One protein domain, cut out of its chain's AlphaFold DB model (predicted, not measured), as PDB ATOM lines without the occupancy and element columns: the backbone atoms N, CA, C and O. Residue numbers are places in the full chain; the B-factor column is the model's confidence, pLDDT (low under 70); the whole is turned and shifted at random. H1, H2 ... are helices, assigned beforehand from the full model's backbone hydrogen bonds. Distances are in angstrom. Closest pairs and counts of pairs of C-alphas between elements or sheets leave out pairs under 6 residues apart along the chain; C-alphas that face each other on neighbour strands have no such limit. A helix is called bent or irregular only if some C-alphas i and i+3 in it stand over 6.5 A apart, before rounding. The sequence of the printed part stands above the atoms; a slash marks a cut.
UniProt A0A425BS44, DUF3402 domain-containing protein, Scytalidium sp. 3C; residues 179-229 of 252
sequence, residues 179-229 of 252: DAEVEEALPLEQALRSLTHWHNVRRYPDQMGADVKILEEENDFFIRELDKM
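What this domain is: This is residues 179 to 229 of the 252 residues of the protein "DUF3402 domain-containing protein" of Scytalidium sp. 3C (UniProt A0A425BS44). The model is an open, flat V of two helices, the long H1 and the shorter H3, whose ends come near each other at a corner where the short helix H2 sits. The far parts of both arms stick out free, residues 179 to 196 of H1 and residues 220 to 229 of H3. The printed part has 51 residues with three named helices, in the order H1, H2, H3, and no named strand; its class is all helix. It is loose, with a radius of gyration of the C-alphas of 14.0 A, and spans 43 by 30 by 12 A.

Where its parts are: H1, residues 179 to 203, begins at C-alpha 179 (147.548, 187.102, 129.814) and is 36.8 A long from first to last C-alpha. It has a kink of 33 degrees near residue 186 and is irregular, with C-alphas 183 and 186 7.1 A apart. H2, residues 205 to 208, is 5.0 A long. H3, residues 212 to 229, is 27.0 A long and ends at C-alpha 229 (137.607, 172.474, 153.311). H3 is neither bent nor irregular, but only just: C-alphas 219 and 222 are 6.4 A apart.

How they stand to each other: H1 and H2 are close but not clearly touching; their closest C-alphas, those of Val 201 and Met 208, are 5.7 A apart. H2 and H3 are close but not clearly touching, with the closest C-alphas, those of Pro 205 and Val 212, 6.6 A apart. H1 and H3 are close but not clearly touching, with the closest C-alphas, those of Arg 202 and Leu 215, 7.5 A apart. They run opposite ways at a steep tilt of 45 degrees. O i to N i+4 pairs are within hydrogen-bond range in 19 of 21 cases in H1 and 9 of 14 in H3, while H2 is too short for such a pair.

The domain as a whole: The C-alphas farthest apart, those of Asp 179 and Lys 213, are 42.8 A apart. The printed part has no cut, and the links H1 to H2 and H2 to H3 are tight. The mean pLDDT of the printed part is 81.0; residues 212 to 224 and 226 to 229 are under 70.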
ATOM      1  N   ASP A 179     148.139 186.167 128.849       89.88
ATOM      2  CA  ASP A 179     147.548 187.102 129.814       89.88
ATOM      3  C   ASP A 179     147.157 186.403 131.128       89.88
ATOM      4  O   ASP A 179     147.498 186.904 132.199       89.88
ATOM      5  N   ALA A 180     146.533 185.220 131.055       91.50
ATOM      6  CA  ALA A 180     146.216 184.423 132.240       91.50
ATOM      7  C   ALA A 180     147.493 183.920 132.928       91.50
ATOM      8  O   ALA A 180     147.635 184.047 134.144       91.50
ATOM      9  N   GLU A 181     148.479 183.440 132.153       91.50
ATOM     10  CA  GLU A 181     149.770 183.020 132.710       91.50
ATOM     11  C   GLU A 181     150.444 184.168 133.480       91.50
ATOM     12  O   GLU A 181     150.981 183.956 134.566       91.50
ATOM     13  N   VAL A 182     150.412 185.394 132.947       93.50
ATOM     14  CA  VAL A 182     150.989 186.587 133.588       93.50
ATOM     15  C   VAL A 182     150.285 186.914 134.908       93.50
ATOM     16  O   VAL A 182     150.972 187.252 135.877       93.50
ATOM     17  N   GLU A 183     148.955 186.817 134.954       93.69
ATOM     18  CA  GLU A 183     148.156 187.065 136.159       93.69
ATOM     19  C   GLU A 183     148.476 186.049 137.270       93.69
ATOM     20  O   GLU A 183     148.744 186.432 138.414       93.69
ATOM     21  N   GLU A 184     148.563 184.763 136.927       94.88
ATOM     22  CA  GLU A 184     148.841 183.680 137.879       94.88
ATOM     23  C   GLU A 184     150.327 183.559 138.267       94.88
ATOM     24  O   GLU A 184     150.674 182.998 139.314       94.88
ATOM     25  N   ALA A 185     151.238 184.099 137.452       94.75
ATOM     26  CA  ALA A 185     152.677 183.882 137.582       94.75
ATOM     27  C   ALA A 185     153.255 184.275 138.954       94.75
ATOM     28  O   ALA A 185     154.084 183.548 139.512       94.75
ATOM     29  N   LEU A 186     152.876 185.447 139.482       94.25
ATOM     30  CA  LEU A 186     153.389 185.938 140.767       94.25
ATOM     31  C   LEU A 186     152.836 185.126 141.955       94.25
ATOM     32  O   LEU A 186     153.660 184.657 142.750       94.25
ATOM     33  N   PRO A 187     151.509 184.910 142.083       95.25
ATOM     34  CA  PRO A 187     150.950 184.025 143.104       95.25
ATOM     35  C   PRO A 187     151.607 182.639 143.131       95.25
ATOM     36  O   PRO A 187     151.977 182.154 144.201       95.25
ATOM     37  N   LEU A 188     151.849 182.029 141.964       93.06
ATOM     38  CA  LEU A 188     152.499 180.717 141.871       93.06
ATOM     39  C   LEU A 188     153.955 180.726 142.368       93.06
ATOM     40  O   LEU A 188     154.383 179.791 143.051       93.06
ATOM     41  N   GLU A 189     154.739 181.770 142.078       93.44
ATOM     42  CA  GLU A 189     156.094 181.910 142.641       93.44
ATOM     43  C   GLU A 189     156.074 182.136 144.158       93.44
ATOM     44  O   GLU A 189     156.938 181.613 144.868       93.44
ATOM     45  N   GLN A 190     155.110 182.907 144.667       94.06
ATOM     46  CA  GLN A 190     154.944 183.117 146.105       94.06
ATOM     47  C   GLN A 190     154.571 181.808 146.806       94.06
ATOM     48  O   GLN A 190     155.240 181.438 147.770       94.06
ATOM     49  N   ALA A 191     153.604 181.057 146.273       93.75
ATOM     50  CA  ALA A 191     153.214 179.749 146.790       93.75
ATOM     51  C   ALA A 191     154.391 178.759 146.797       93.75
ATOM     52  O   ALA A 191     154.668 178.129 147.817       93.75
ATOM     53  N   LEU A 192     155.157 178.676 145.699       91.00
ATOM     54  CA  LEU A 192     156.347 177.822 145.623       91.00
ATOM     55  C   LEU A 192     157.407 178.213 146.664       91.00
ATOM     56  O   LEU A 192     158.026 177.336 147.278       91.00
ATOM     57  N   ARG A 193     157.626 179.517 146.878       90.88
ATOM     58  CA  ARG A 193     158.551 180.016 147.904       90.88
ATOM     59  C   ARG A 193     158.067 179.643 149.306       90.88
ATOM     60  O   ARG A 193     158.880 179.152 150.084       90.88
ATOM     61  N   SER A 194     156.781 179.822 149.605       88.69
ATOM     62  CA  SER A 194     156.187 179.453 150.895       88.69
ATOM     63  C   SER A 194     156.290 177.953 151.164       88.69
ATOM     64  O   SER A 194     156.750 177.565 152.232       88.69
ATOM     65  N   LEU A 195     155.978 177.100 150.182       91.50
ATOM     66  CA  LEU A 195     156.112 175.641 150.305       91.50
ATOM     67  C   LEU A 195     157.566 175.205 150.524       91.50
ATOM     68  O   LEU A 195     157.845 174.345 151.357       91.50
ATOM     69  N   THR A 196     158.505 175.818 149.799       92.38
ATOM     70  CA  THR A 196     159.940 175.548 149.974       92.38
ATOM     71  C   THR A 196     160.410 175.978 151.362       92.38
ATOM     72  O   THR A 196     161.153 175.250 152.018       92.38
ATOM     73  N   HIS A 197     159.970 177.150 151.825       87.88
ATOM     74  CA  HIS A 197     160.279 177.647 153.160       87.88
ATOM     75  C   HIS A 197     159.718 176.714 154.235       87.88
ATOM     76  O   HIS A 197     160.486 176.247 155.067       87.88
ATOM     77  N   TRP A 198     158.436 176.357 154.151       88.81
ATOM     78  CA  TRP A 198     157.790 175.412 155.060       88.81
ATOM     79  C   TRP A 198     158.529 174.068 155.117       88.81
ATOM     80  O   TRP A 198     158.845 173.577 156.200       88.81
ATOM     81  N   HIS A 199     158.901 173.506 153.961       89.75
ATOM     82  CA  HIS A 199     159.687 172.273 153.899       89.75
ATOM     83  C   HIS A 199     161.032 172.408 154.626       89.75
ATOM     84  O   HIS A 199     161.415 171.530 155.402       89.75
ATOM     85  N   ASN A 200     161.752 173.505 154.378       91.19
ATOM     86  CA  ASN A 200     163.056 173.747 154.986       91.19
ATOM     87  C   ASN A 200     162.946 173.955 156.492       91.19
ATOM     88  O   ASN A 200     163.741 173.393 157.231       91.19
ATOM     89  N   VAL A 201     161.954 174.716 156.947       88.38
ATOM     90  CA  VAL A 201     161.703 174.959 158.367       88.38
ATOM     91  C   VAL A 201     161.372 173.645 159.083       88.38
ATOM     92  O   VAL A 201     161.941 173.353 160.130       88.38
ATOM     93  N   ARG A 202     160.530 172.797 158.483       86.06
ATOM     94  CA  ARG A 202     160.168 171.490 159.045       86.06
ATOM     95  C   ARG A 202     161.344 170.511 159.114       86.06
ATOM     96  O   ARG A 202     161.402 169.692 160.026       86.06
ATOM     97  N   ARG A 203     162.248 170.528 158.128       89.88
ATOM     98  CA  ARG A 203     163.346 169.545 158.016       89.88
ATOM     99  C   ARG A 203     164.673 170.027 158.610       89.88
ATOM    100  O   ARG A 203     165.495 169.194 158.984       89.88
ATOM    101  N   TYR A 204     164.869 171.338 158.685       91.50
ATOM    102  CA  TYR A 204     166.098 172.013 159.108       91.50
ATOM    103  C   TYR A 204     165.783 173.217 160.027       91.50
ATOM    104  O   TYR A 204     166.171 174.345 159.707       91.50
ATOM    105  N   PRO A 205     165.054 173.023 161.147       89.94
ATOM    106  CA  PRO A 205     164.575 174.127 161.986       89.94
ATOM    107  C   PRO A 205     165.719 174.974 162.558       89.94
ATOM    108  O   PRO A 205     165.664 176.201 162.481       89.94
ATOM    109  N   ASP A 206     166.798 174.333 163.020       89.19
ATOM    110  CA  ASP A 206     167.966 175.013 163.592       89.19
ATOM    111  C   ASP A 206     168.659 175.925 162.568       89.19
ATOM    112  O   ASP A 206     169.008 177.066 162.867       89.19
ATOM    113  N   GLN A 207     168.843 175.441 161.332       92.06
ATOM    114  CA  GLN A 207     169.475 176.209 160.254       92.06
ATOM    115  C   GLN A 207     168.570 177.333 159.742       92.06
ATOM    116  O   GLN A 207     169.068 178.346 159.255       92.06
ATOM    117  N   MET A 208     167.253 177.149 159.838       88.06
ATOM    118  CA  MET A 208     166.265 178.162 159.479       88.06
ATOM    119  C   MET A 208     166.003 179.164 160.613       88.06
ATOM    120  O   MET A 208     165.275 180.129 160.391       88.06
ATOM    121  N   GLY A 209     166.594 178.965 161.799       85.50
ATOM    122  CA  GLY A 209     166.381 179.815 162.972       85.50
ATOM    123  C   GLY A 209     164.932 179.806 163.458       85.50
ATOM    124  O   GLY A 209     164.477 180.794 164.030       85.50
ATOM    125  N   ALA A 210     164.194 178.731 163.176       79.88
ATOM    126  CA  ALA A 210     162.800 178.616 163.555       79.88
ATOM    127  C   ALA A 210     162.688 178.126 164.998       79.88
ATOM    128  O   ALA A 210     163.335 177.152 165.385       79.88
ATOM    129  N   ASP A 211     161.856 178.798 165.791       74.75
ATOM    130  CA  ASP A 211     161.549 178.334 167.138       74.75
ATOM    131  C   ASP A 211     160.671 177.082 167.034       74.75
ATOM    132  O   ASP A 211     159.527 177.132 166.576       74.75
ATOM    133  N   VAL A 212     161.235 175.941 167.429       67.44
ATOM    134  CA  VAL A 212     160.623 174.611 167.292       67.44
ATOM    135  C   VAL A 212     159.246 174.552 167.967       67.44
ATOM    136  O   VAL A 212     158.374 173.822 167.509       67.44
ATOM    137  N   LYS A 213     159.012 175.379 168.997       66.25
ATOM    138  CA  LYS A 213     157.721 175.464 169.695       66.25
ATOM    139  C   LYS A 213     156.608 176.077 168.842       66.25
ATOM    140  O   LYS A 213     155.482 175.602 168.888       66.25
ATOM    141  N   ILE A 214     156.921 177.093 168.038       63.88
ATOM    142  CA  ILE A 214     155.947 177.766 167.156       63.88
ATOM    143  C   ILE A 214     155.568 176.842 165.989       63.88
ATOM    144  O   ILE A 214     154.421 176.783 165.556       63.88
ATOM    145  N   LEU A 215     156.530 176.051 165.520       62.62
ATOM    146  CA  LEU A 215     156.345 175.071 164.452       62.62
ATOM    147  C   LEU A 215     155.363 173.947 164.790       62.62
ATOM    148  O   LEU A 215     154.648 173.473 163.907       62.62
ATOM    149  N   GLU A 216     155.348 173.486 166.039       63.50
ATOM    150  CA  GLU A 216     154.393 172.472 166.497       63.50
ATOM    151  C   GLU A 216     152.955 173.015 166.478       63.50
ATOM    152  O   GLU A 216     152.046 172.299 166.070       63.50
ATOM    153  N   GLU A 217     152.764 174.298 166.804       61.22
ATOM    154  CA  GLU A 217     151.462 174.978 166.760       61.22
ATOM    155  C   GLU A 217     150.996 175.287 165.321       61.22
ATOM    156  O   GLU A 217     149.805 175.186 165.020       61.22
ATOM    157  N   GLU A 218     151.916 175.627 164.409       62.19
ATOM    158  CA  GLU A 218     151.604 175.943 163.004       62.19
ATOM    159  C   GLU A 218     151.405 174.712 162.106       62.19
ATOM    160  O   GLU A 218     150.679 174.794 161.113       62.19
ATOM    161  N   ASN A 219     152.002 173.555 162.418       59.88
ATOM    162  CA  ASN A 219     151.746 172.318 161.659       59.88
ATOM    163  C   ASN A 219     150.258 171.929 161.667       59.88
ATOM    164  O   ASN A 219     149.763 171.346 160.701       59.88
ATOM    165  N   ASP A 220     149.542 172.320 162.716       62.62
ATOM    166  CA  ASP A 220     148.104 172.145 162.843       62.62
ATOM    167  C   ASP A 220     147.296 173.120 161.973       62.62
ATOM    168  O   ASP A 220     146.133 172.851 161.692       62.62
ATOM    169  N   PHE A 221     147.871 174.236 161.512       62.53
ATOM    170  CA  PHE A 221     147.144 175.240 160.730       62.53
ATOM    171  C   PHE A 221     146.653 174.676 159.392       62.53
ATOM    172  O   PHE A 221     145.465 174.752 159.100       62.53
ATOM    173  N   PHE A 222     147.537 174.059 158.598       58.72
ATOM    174  CA  PHE A 222     147.157 173.510 157.290       58.72
ATOM    175  C   PHE A 222     146.247 172.288 157.406       58.72
ATOM    176  O   PHE A 222     145.358 172.146 156.577       58.72
ATOM    177  N   ILE A 223     146.435 171.438 158.422       64.62
ATOM    178  CA  ILE A 223     145.541 170.297 158.680       64.62
ATOM    179  C   ILE A 223     144.151 170.802 159.073       64.62
ATOM    180  O   ILE A 223     143.168 170.360 158.497       64.62
ATOM    181  N   ARG A 224     144.057 171.795 159.967       65.19
ATOM    182  CA  ARG A 224     142.777 172.411 160.349       65.19
ATOM    183  C   ARG A 224     142.092 173.113 159.178       65.19
ATOM    184  O   ARG A 224     140.871 173.070 159.093       65.19
ATOM    185  N   GLU A 225     142.844 173.763 158.293       70.00
ATOM    186  CA  GLU A 225     142.264 174.449 157.132       70.00
ATOM    187  C   GLU A 225     141.853 173.480 156.015       70.00
ATOM    188  O   GLU A 225     140.839 173.711 155.357       70.00
ATOM    189  N   LEU A 226     142.573 172.361 155.854       64.25
ATOM    190  CA  LEU A 226     142.171 171.234 155.005       64.25
ATOM    191  C   LEU A 226     140.917 170.535 155.547       64.25
ATOM    192  O   LEU A 226     139.974 170.350 154.784       64.25
ATOM    193  N   ASP A 227     140.853 170.245 156.850       66.94
ATOM    194  CA  ASP A 227     139.661 169.677 157.500       66.94
ATOM    195  C   ASP A 227     138.442 170.605 157.341       66.94
ATOM    196  O   ASP A 227     137.326 170.147 157.105       66.94
ATOM    197  N   LYS A 228     138.636 171.930 157.412       69.94
ATOM    198  CA  LYS A 228     137.563 172.906 157.145       69.94
ATOM    199  C   LYS A 228     137.101 172.915 155.686       69.94
ATOM    200  O   LYS A 228     135.936 173.219 155.444       69.94
ATOM    201  N   MET A 229     137.979 172.611 154.726       60.53
ATOM    202  CA  MET A 229     137.607 172.474 153.311       60.53
ATOM    203  C   MET A 229     136.934 171.128 153.006       60.53
ATOM    204  O   MET A 229     136.031 171.097 152.174       60.53
TER     205      MET A 229